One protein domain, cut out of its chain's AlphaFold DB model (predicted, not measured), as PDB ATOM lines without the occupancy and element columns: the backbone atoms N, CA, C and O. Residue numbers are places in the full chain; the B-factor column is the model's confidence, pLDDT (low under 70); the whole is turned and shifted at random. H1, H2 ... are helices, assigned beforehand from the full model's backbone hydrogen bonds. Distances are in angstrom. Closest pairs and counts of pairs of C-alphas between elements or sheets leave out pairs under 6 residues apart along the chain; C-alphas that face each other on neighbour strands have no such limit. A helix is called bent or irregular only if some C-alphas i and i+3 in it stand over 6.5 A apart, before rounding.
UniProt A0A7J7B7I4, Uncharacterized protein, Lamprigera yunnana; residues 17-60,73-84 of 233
ATOM      1  N   CYS A  17      94.781 154.798 146.711       51.53
ATOM      2  CA  CYS A  17      95.792 154.173 145.848       51.53
ATOM      3  C   CYS A  17      95.938 152.660 146.082       51.53
ATOM      4  O   CYS A  17      96.299 151.930 145.158       51.53
ATOM      5  N   ASP A  18      95.579 152.169 147.269       56.03
ATOM      6  CA  ASP A  18      95.790 150.772 147.666       56.03
ATOM      7  C   ASP A  18      94.776 149.807 147.011       56.03
ATOM      8  O   ASP A  18      95.112 148.737 146.500       56.03
ATOM      9  N   MET A  19      93.523 150.248 146.859       56.22
ATOM     10  CA  MET A  19      92.462 149.480 146.188       56.22
ATOM     11  C   MET A  19      92.776 149.161 144.717       56.22
ATOM     12  O   MET A  19      92.432 148.085 144.221       56.22
ATOM     13  N   ARG A  20      93.441 150.068 143.987       59.75
ATOM     14  CA  ARG A  20      93.798 149.838 142.574       59.75
ATOM     15  C   ARG A  20      94.898 148.789 142.434       59.75
ATOM     16  O   ARG A  20      94.838 147.973 141.515       59.75
ATOM     17  N   ILE A  21      95.855 148.774 143.361       64.62
ATOM     18  CA  ILE A  21      96.958 147.808 143.388       64.62
ATOM     19  C   ILE A  21      96.433 146.421 143.771       64.62
ATOM     20  O   ILE A  21      96.747 145.442 143.092       64.62
ATOM     21  N   ILE A  22      95.559 146.333 144.778       64.94
ATOM     22  CA  ILE A  22      94.917 145.074 145.179       64.94
ATOM     23  C   ILE A  22      94.069 144.516 144.028       64.94
ATOM     24  O   ILE A  22      94.212 143.343 143.675       64.94
ATOM     25  N   ASN A  23      93.258 145.346 143.367       68.00
ATOM     26  CA  ASN A  23      92.449 144.916 142.224       68.00
ATOM     27  C   ASN A  23      93.307 144.478 141.026       68.00
ATOM     28  O   ASN A  23      93.019 143.453 140.404       68.00
ATOM     29  N   ALA A  24      94.405 145.183 140.733       69.12
ATOM     30  CA  ALA A  24      95.359 144.783 139.701       69.12
ATOM     31  C   ALA A  24      96.065 143.459 140.045       69.12
ATOM     32  O   ALA A  24      96.240 142.601 139.176       69.12
ATOM     33  N   HIS A  25      96.414 143.245 141.316       73.62
ATOM     34  CA  HIS A  25      97.037 142.016 141.800       73.62
ATOM     35  C   HIS A  25      96.072 140.818 141.755       73.62
ATOM     36  O   HIS A  25      96.453 139.726 141.320       73.62
ATOM     37  N   GLN A  26      94.802 141.019 142.119       71.12
ATOM     38  CA  GLN A  26      93.746 140.011 141.983       71.12
ATOM     39  C   GLN A  26      93.472 139.682 140.506       71.12
ATOM     40  O   GLN A  26      93.401 138.508 140.132       71.12
ATOM     41  N   ALA A  27      93.428 140.692 139.629       66.81
ATOM     42  CA  ALA A  27      93.303 140.497 138.184       66.81
ATOM     43  C   ALA A  27      94.509 139.742 137.590       66.81
ATOM     44  O   ALA A  27      94.341 138.850 136.752       66.81
ATOM     45  N   TRP A  28      95.729 140.035 138.051       75.38
ATOM     46  CA  TRP A  28      96.947 139.328 137.647       75.38
ATOM     47  C   TRP A  28      96.933 137.856 138.085       75.38
ATOM     48  O   TRP A  28      97.188 136.968 137.261       75.38
ATOM     49  N   LYS A  29      96.547 137.571 139.339       70.06
ATOM     50  CA  LYS A  29      96.357 136.201 139.850       70.06
ATOM     51  C   LYS A  29      95.298 135.442 139.046       70.06
ATOM     52  O   LYS A  29      95.554 134.315 138.609       70.06
ATOM     53  N   ALA A  30      94.160 136.071 138.749       66.50
ATOM     54  CA  ALA A  30      93.116 135.486 137.909       66.50
ATOM     55  C   ALA A  30      93.620 135.174 136.483       66.50
ATOM     56  O   ALA A  30      93.375 134.085 135.957       66.50
ATOM     57  N   LYS A  31      94.399 136.078 135.870       67.06
ATOM     58  CA  LYS A  31      94.983 135.894 134.527       67.06
ATOM     59  C   LYS A  31      96.024 134.769 134.487       67.06
ATOM     60  O   LYS A  31      96.129 134.059 133.484       67.06
ATOM     61  N   ARG A  32      96.791 134.567 135.564       67.31
ATOM     62  CA  ARG A  32      97.758 133.461 135.681       67.31
ATOM     63  C   ARG A  32      97.061 132.116 135.908       67.31
ATOM     64  O   ARG A  32      97.432 131.139 135.259       67.31
ATOM     65  N   LYS A  33      96.007 132.082 136.733       62.62
ATOM     66  CA  LYS A  33      95.182 130.880 136.942       62.62
ATOM     67  C   LYS A  33      94.539 130.413 135.634       62.62
ATOM     68  O   LYS A  33      94.634 129.235 135.311       62.62
ATOM     69  N   ARG A  34      94.003 131.336 134.821       59.91
ATOM     70  CA  ARG A  34      93.465 131.020 133.481       59.91
ATOM     71  C   ARG A  34      94.526 130.464 132.523       59.91
ATOM     72  O   ARG A  34      94.246 129.505 131.814       59.91
ATOM     73  N   ARG A  35      95.754 131.004 132.532       58.19
ATOM     74  CA  ARG A  35      96.863 130.477 131.711       58.19
ATOM     75  C   ARG A  35      97.275 129.057 132.107       58.19
ATOM     76  O   ARG A  35      97.441 128.229 131.222       58.19
ATOM     77  N   CYS A  36      97.380 128.771 133.406       58.59
ATOM     78  CA  CYS A  36      97.711 127.433 133.907       58.59
ATOM     79  C   CYS A  36      96.604 126.404 133.602       58.59
ATOM     80  O   CYS A  36      96.877 125.261 133.245       58.59
ATOM     81  N   TRP A  37      95.338 126.825 133.679       56.50
ATOM     82  CA  TRP A  37      94.200 125.966 133.345       56.50
ATOM     83  C   TRP A  37      94.179 125.603 131.851       56.50
ATOM     84  O   TRP A  37      93.994 124.443 131.493       56.50
ATOM     85  N   MET A  38      94.477 126.572 130.979       56.44
ATOM     86  CA  MET A  38      94.539 126.372 129.527       56.44
ATOM     87  C   MET A  38      95.700 125.459 129.097       56.44
ATOM     88  O   MET A  38      95.526 124.605 128.228       56.44
ATOM     89  N   THR A  39      96.884 125.598 129.707       62.25
ATOM     90  CA  THR A  39      98.022 124.706 129.421       62.25
ATOM     91  C   THR A  39      97.778 123.284 129.925       62.25
ATOM     92  O   THR A  39      98.147 122.333 129.236       62.25
ATOM     93  N   SER A  40      97.109 123.122 131.070       61.94
ATOM     94  CA  SER A  40      96.716 121.809 131.598       61.94
ATOM     95  C   SER A  40      95.724 121.086 130.675       61.94
ATOM     96  O   SER A  40      95.923 119.919 130.331       61.94
ATOM     97  N   LEU A  41      94.709 121.800 130.179       62.16
ATOM     98  CA  LEU A  41      93.718 121.251 129.245       62.16
ATOM     99  C   LEU A  41      94.329 120.857 127.893       62.16
ATOM    100  O   LEU A  41      94.054 119.766 127.392       62.16
ATOM    101  N   ASN A  42      95.205 121.692 127.325       69.62
ATOM    102  CA  ASN A  42      95.899 121.356 126.078       69.62
ATOM    103  C   ASN A  42      96.808 120.130 126.245       69.62
ATOM    104  O   ASN A  42      96.826 119.265 125.372       69.62
ATOM    105  N   ARG A  43      97.494 119.996 127.389       72.38
ATOM    106  CA  ARG A  43      98.304 118.807 127.697       72.38
ATOM    107  C   ARG A  43      97.453 117.538 127.776       72.38
ATOM    108  O   ARG A  43      97.871 116.503 127.264       72.38
ATOM    109  N   SER A  44      96.265 117.613 128.378       79.88
ATOM    110  CA  SER A  44      95.333 116.480 128.439       79.88
ATOM    111  C   SER A  44      94.896 116.044 127.036       79.88
ATOM    112  O   SER A  44      95.079 114.881 126.672       79.88
ATOM    113  N   ARG A  45      94.433 116.974 126.193       82.31
ATOM    114  CA  ARG A  45      94.008 116.674 124.817       82.31
ATOM    115  C   ARG A  45      95.137 116.091 123.962       82.31
ATOM    116  O   ARG A  45      94.933 115.074 123.302       82.31
ATOM    117  N   ASP A  46      96.322 116.696 124.003       83.12
ATOM    118  CA  ASP A  46      97.483 116.232 123.234       83.12
ATOM    119  C   ASP A  46      97.929 114.829 123.706       83.12
ATOM    120  O   ASP A  46      98.312 113.988 122.894       83.12
ATOM    121  N   SER A  47      97.790 114.524 125.004       85.00
ATOM    122  CA  SER A  47      98.076 113.189 125.548       85.00
ATOM    123  C   SER A  47      97.083 112.114 125.087       85.00
ATOM    124  O   SER A  47      97.500 111.005 124.748       85.00
ATOM    125  N   HIS A  48      95.783 112.428 125.018       88.56
ATOM    126  CA  HIS A  48      94.771 111.514 124.480       88.56
ATOM    127  C   HIS A  48      95.002 111.253 122.991       88.56
ATOM    128  O   HIS A  48      94.961 110.100 122.563       88.56
ATOM    129  N   PHE A  49      95.339 112.294 122.227       91.38
ATOM    130  CA  PHE A  49      95.690 112.156 120.817       91.38
ATOM    131  C   PHE A  49      96.901 111.240 120.615       91.38
ATOM    132  O   PHE A  49      96.833 110.306 119.819       91.38
ATOM    133  N   ALA A  50      97.978 111.436 121.380       87.81
ATOM    134  CA  ALA A  50      99.169 110.592 121.293       87.81
ATOM    135  C   ALA A  50      98.868 109.110 121.589       87.81
ATOM    136  O   ALA A  50      99.390 108.224 120.911       87.81
ATOM    137  N   ARG A  51      97.990 108.826 122.564       89.25
ATOM    138  CA  ARG A  51      97.539 107.456 122.869       89.25
ATOM    139  C   ARG A  51      96.767 106.833 121.706       89.25
ATOM    140  O   ARG A  51      96.999 105.673 121.385       89.25
ATOM    141  N   GLU A  52      95.876 107.591 121.073       92.00
ATOM    142  CA  GLU A  52      95.101 107.115 119.922       92.00
ATOM    143  C   GLU A  52      95.983 106.875 118.687       92.00
ATOM    144  O   GLU A  52      95.821 105.866 118.002       92.00
ATOM    145  N   VAL A  53      96.969 107.747 118.441       89.31
ATOM    146  CA  VAL A  53      97.969 107.549 117.377       89.31
ATOM    147  C   VAL A  53      98.771 106.272 117.623       89.31
ATOM    148  O   VAL A  53      98.956 105.489 116.695       89.31
ATOM    149  N   LYS A  54      99.198 106.026 118.870       88.31
ATOM    150  CA  LYS A  54      99.937 104.812 119.233       88.31
ATOM    151  C   LYS A  54      99.128 103.545 118.935       88.31
ATOM    152  O   LYS A  54      99.617 102.701 118.201       88.31
ATOM    153  N   LYS A  55      97.874 103.463 119.397       88.81
ATOM    154  CA  LYS A  55      96.996 102.303 119.133       88.81
ATOM    155  C   LYS A  55      96.838 102.019 117.641       88.81
ATOM    156  O   LYS A  55      96.910 100.874 117.219       88.81
ATOM    157  N   LYS A  56      96.642 103.069 116.837       86.88
ATOM    158  CA  LYS A  56      96.501 102.936 115.383       86.88
ATOM    159  C   LYS A  56      97.794 102.445 114.724       86.88
ATOM    160  O   LYS A  56      97.735 101.643 113.799       86.88
ATOM    161  N   ASN A  57      98.950 102.922 115.190       85.31
ATOM    162  CA  ASN A  57     100.250 102.473 114.694       85.31
ATOM    163  C   ASN A  57     100.551 101.026 115.108       85.31
ATOM    164  O   ASN A  57     101.073 100.275 114.291       85.31
ATOM    165  N   ASP A  58     100.176 100.628 116.327       81.19
ATOM    166  CA  ASP A  58     100.349  99.259 116.826       81.19
ATOM    167  C   ASP A  58      99.568  98.252 115.957       81.19
ATOM    168  O   ASP A  58     100.108  97.203 115.614       81.19
ATOM    169  N   THR A  59      98.359  98.603 115.494       81.62
ATOM    170  CA  THR A  59      97.578  97.771 114.551       81.62
ATOM    171  C   THR A  59      98.005  97.875 113.089       81.62
ATOM    172  O   THR A  59      97.479  97.162 112.250       81.62
ATOM    173  N   ASN A  60      98.898  98.806 112.748       77.81
ATOM    174  CA  ASN A  60      99.465  98.918 111.401       77.81
ATOM    175  C   ASN A  60     100.840  98.236 111.308       77.81
ATOM    176  O   ASN A  60     101.509  98.335 110.280       77.81
ATOM    177  N   LYS A  73      87.694 105.693 117.968       88.88
ATOM    178  CA  LYS A  73      86.327 106.146 118.302       88.88
ATOM    179  C   LYS A  73      86.293 107.579 118.848       88.88
ATOM    180  O   LYS A  73      85.229 108.168 119.021       88.88
ATOM    181  N   TRP A  74      87.453 108.156 119.158       89.69
ATOM    182  CA  TRP A  74      87.522 109.466 119.791       89.69
ATOM    183  C   TRP A  74      87.116 110.587 118.825       89.69
ATOM    184  O   TRP A  74      87.763 110.795 117.797       89.69
ATOM    185  N   PHE A  75      86.065 111.336 119.179       91.44
ATOM    186  CA  PHE A  75      85.440 112.346 118.313       91.44
ATOM    187  C   PHE A  75      86.422 113.412 117.802       91.44
ATOM    188  O   PHE A  75      86.290 113.912 116.689       91.44
ATOM    189  N   ALA A  76      87.437 113.746 118.603       88.94
ATOM    190  CA  ALA A  76      88.419 114.763 118.258       88.94
ATOM    191  C   ALA A  76      89.589 114.224 117.421       88.94
ATOM    192  O   ALA A  76      90.374 115.021 116.915       88.94
ATOM    193  N   PHE A  77      89.727 112.903 117.246       90.81
ATOM    194  CA  PHE A  77      90.900 112.309 116.600       90.81
ATOM    195  C   PHE A  77      91.097 112.809 115.166       90.81
ATOM    196  O   PHE A  77      92.178 113.293 114.840       90.81
ATOM    197  N   LYS A  78      90.040 112.763 114.340       90.19
ATOM    198  CA  LYS A  78      90.067 113.249 112.947       90.19
ATOM    199  C   LYS A  78      90.475 114.726 112.879       90.19
ATOM    200  O   LYS A  78      91.339 115.096 112.091       90.19
ATOM    201  N   ASN A  79      89.918 115.542 113.773       90.69
ATOM    202  CA  ASN A  79      90.181 116.981 113.835       90.69
ATOM    203  C   ASN A  79      91.586 117.320 114.350       90.69
ATOM    204  O   ASN A  79      92.052 118.429 114.127       90.69
ATOM    205  N   LEU A  80      92.260 116.397 115.042       90.00
ATOM    206  CA  LEU A  80      93.586 116.595 115.639       90.00
ATOM    207  C   LEU A  80      94.718 115.959 114.824       90.00
ATOM    208  O   LEU A  80      95.874 116.058 115.226       90.00
ATOM    209  N   LEU A  81      94.431 115.365 113.658       88.44
ATOM    210  CA  LEU A  81      95.449 114.750 112.794       88.44
ATOM    211  C   LEU A  81      96.588 115.711 112.419       88.44
ATOM    212  O   LEU A  81      97.723 115.272 112.250       88.44
ATOM    213  N   PHE A  82      96.315 117.018 112.373       87.19
ATOM    214  CA  PHE A  82      97.329 118.042 112.117       87.19
ATOM    215  C   PHE A  82      98.435 118.105 113.187       87.19
ATOM    216  O   PHE A  82      99.520 118.608 112.906       87.19
ATOM    217  N   LEU A  83      98.202 117.598 114.406       86.00
ATOM    218  CA  LEU A  83      99.228 117.550 115.455       86.00
ATOM    219  C   LEU A  83     100.255 116.438 115.241       86.00
ATOM    220  O   LEU A  83     101.304 116.474 115.886       86.00
ATOM    221  N   ARG A  84      99.980 115.456 114.372       84.75
ATOM    222  CA  ARG A  84     100.866 114.300 114.164       84.75
ATOM    223  C   ARG A  84     102.282 114.726 113.777       84.75
ATOM    224  O   ARG A  84     103.248 114.152 114.265       84.75
TER     225      ARG A  84
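Overview. This is residues 17 to 60 and 73 to 84 of the 233 residues of an uncharacterized protein of Lamprigera yunnana (UniProt A0A7J7B7I4). One long single helix, H1, makes nearly the full length of a rod; beside its later part sits a small separate piece, residues 73 to 84, with the short helix H2 crossing H1 nearly at a right angle. Residues 17 to 44 and 54 to 60 stick out free. The printed part has 56 residues with two named helices, H1 then H2, and no named strand; the class is all helix. It is extended, with a radius of gyration of the C-alphas of 19.1 A and spans of 65 by 16 by 16 A.

Along the chain. H1, residues 17 to 58, runs 62.3 A from C-alpha 17 at (95.792, 154.173, 145.848) to C-alpha 58 at (100.349, 99.259, 116.826). H2, residues 78 to 83, ends with C-alpha 83 at (99.228, 117.550, 115.455). H2 is irregular: C-alphas 79 and 82 are 7.4 A apart.

Arrangement. H1 and H2 are close but not clearly touching; their closest C-alphas, of Phe 49 and Leu 80, are 7.1 A apart. Their lines are about perpendicular, at 76 degrees. Of O i to N i+4 pairs, 37 of 38 in H1 and 0 of 2 in H2 are within hydrogen-bond range; in H2, 2 of 3 O i to N i+3 pairs are.

Size, cuts and confidence. The C-alphas farthest apart, of Cys 17 and Asn 60, are 65.2 A apart. Residues 61 to 72 are not printed, and C-alphas 60 and 73 are 16.5 A apart across this cut. The model's pLDDT is under 70 at residues 17 to 24, 27 and 30 to 42.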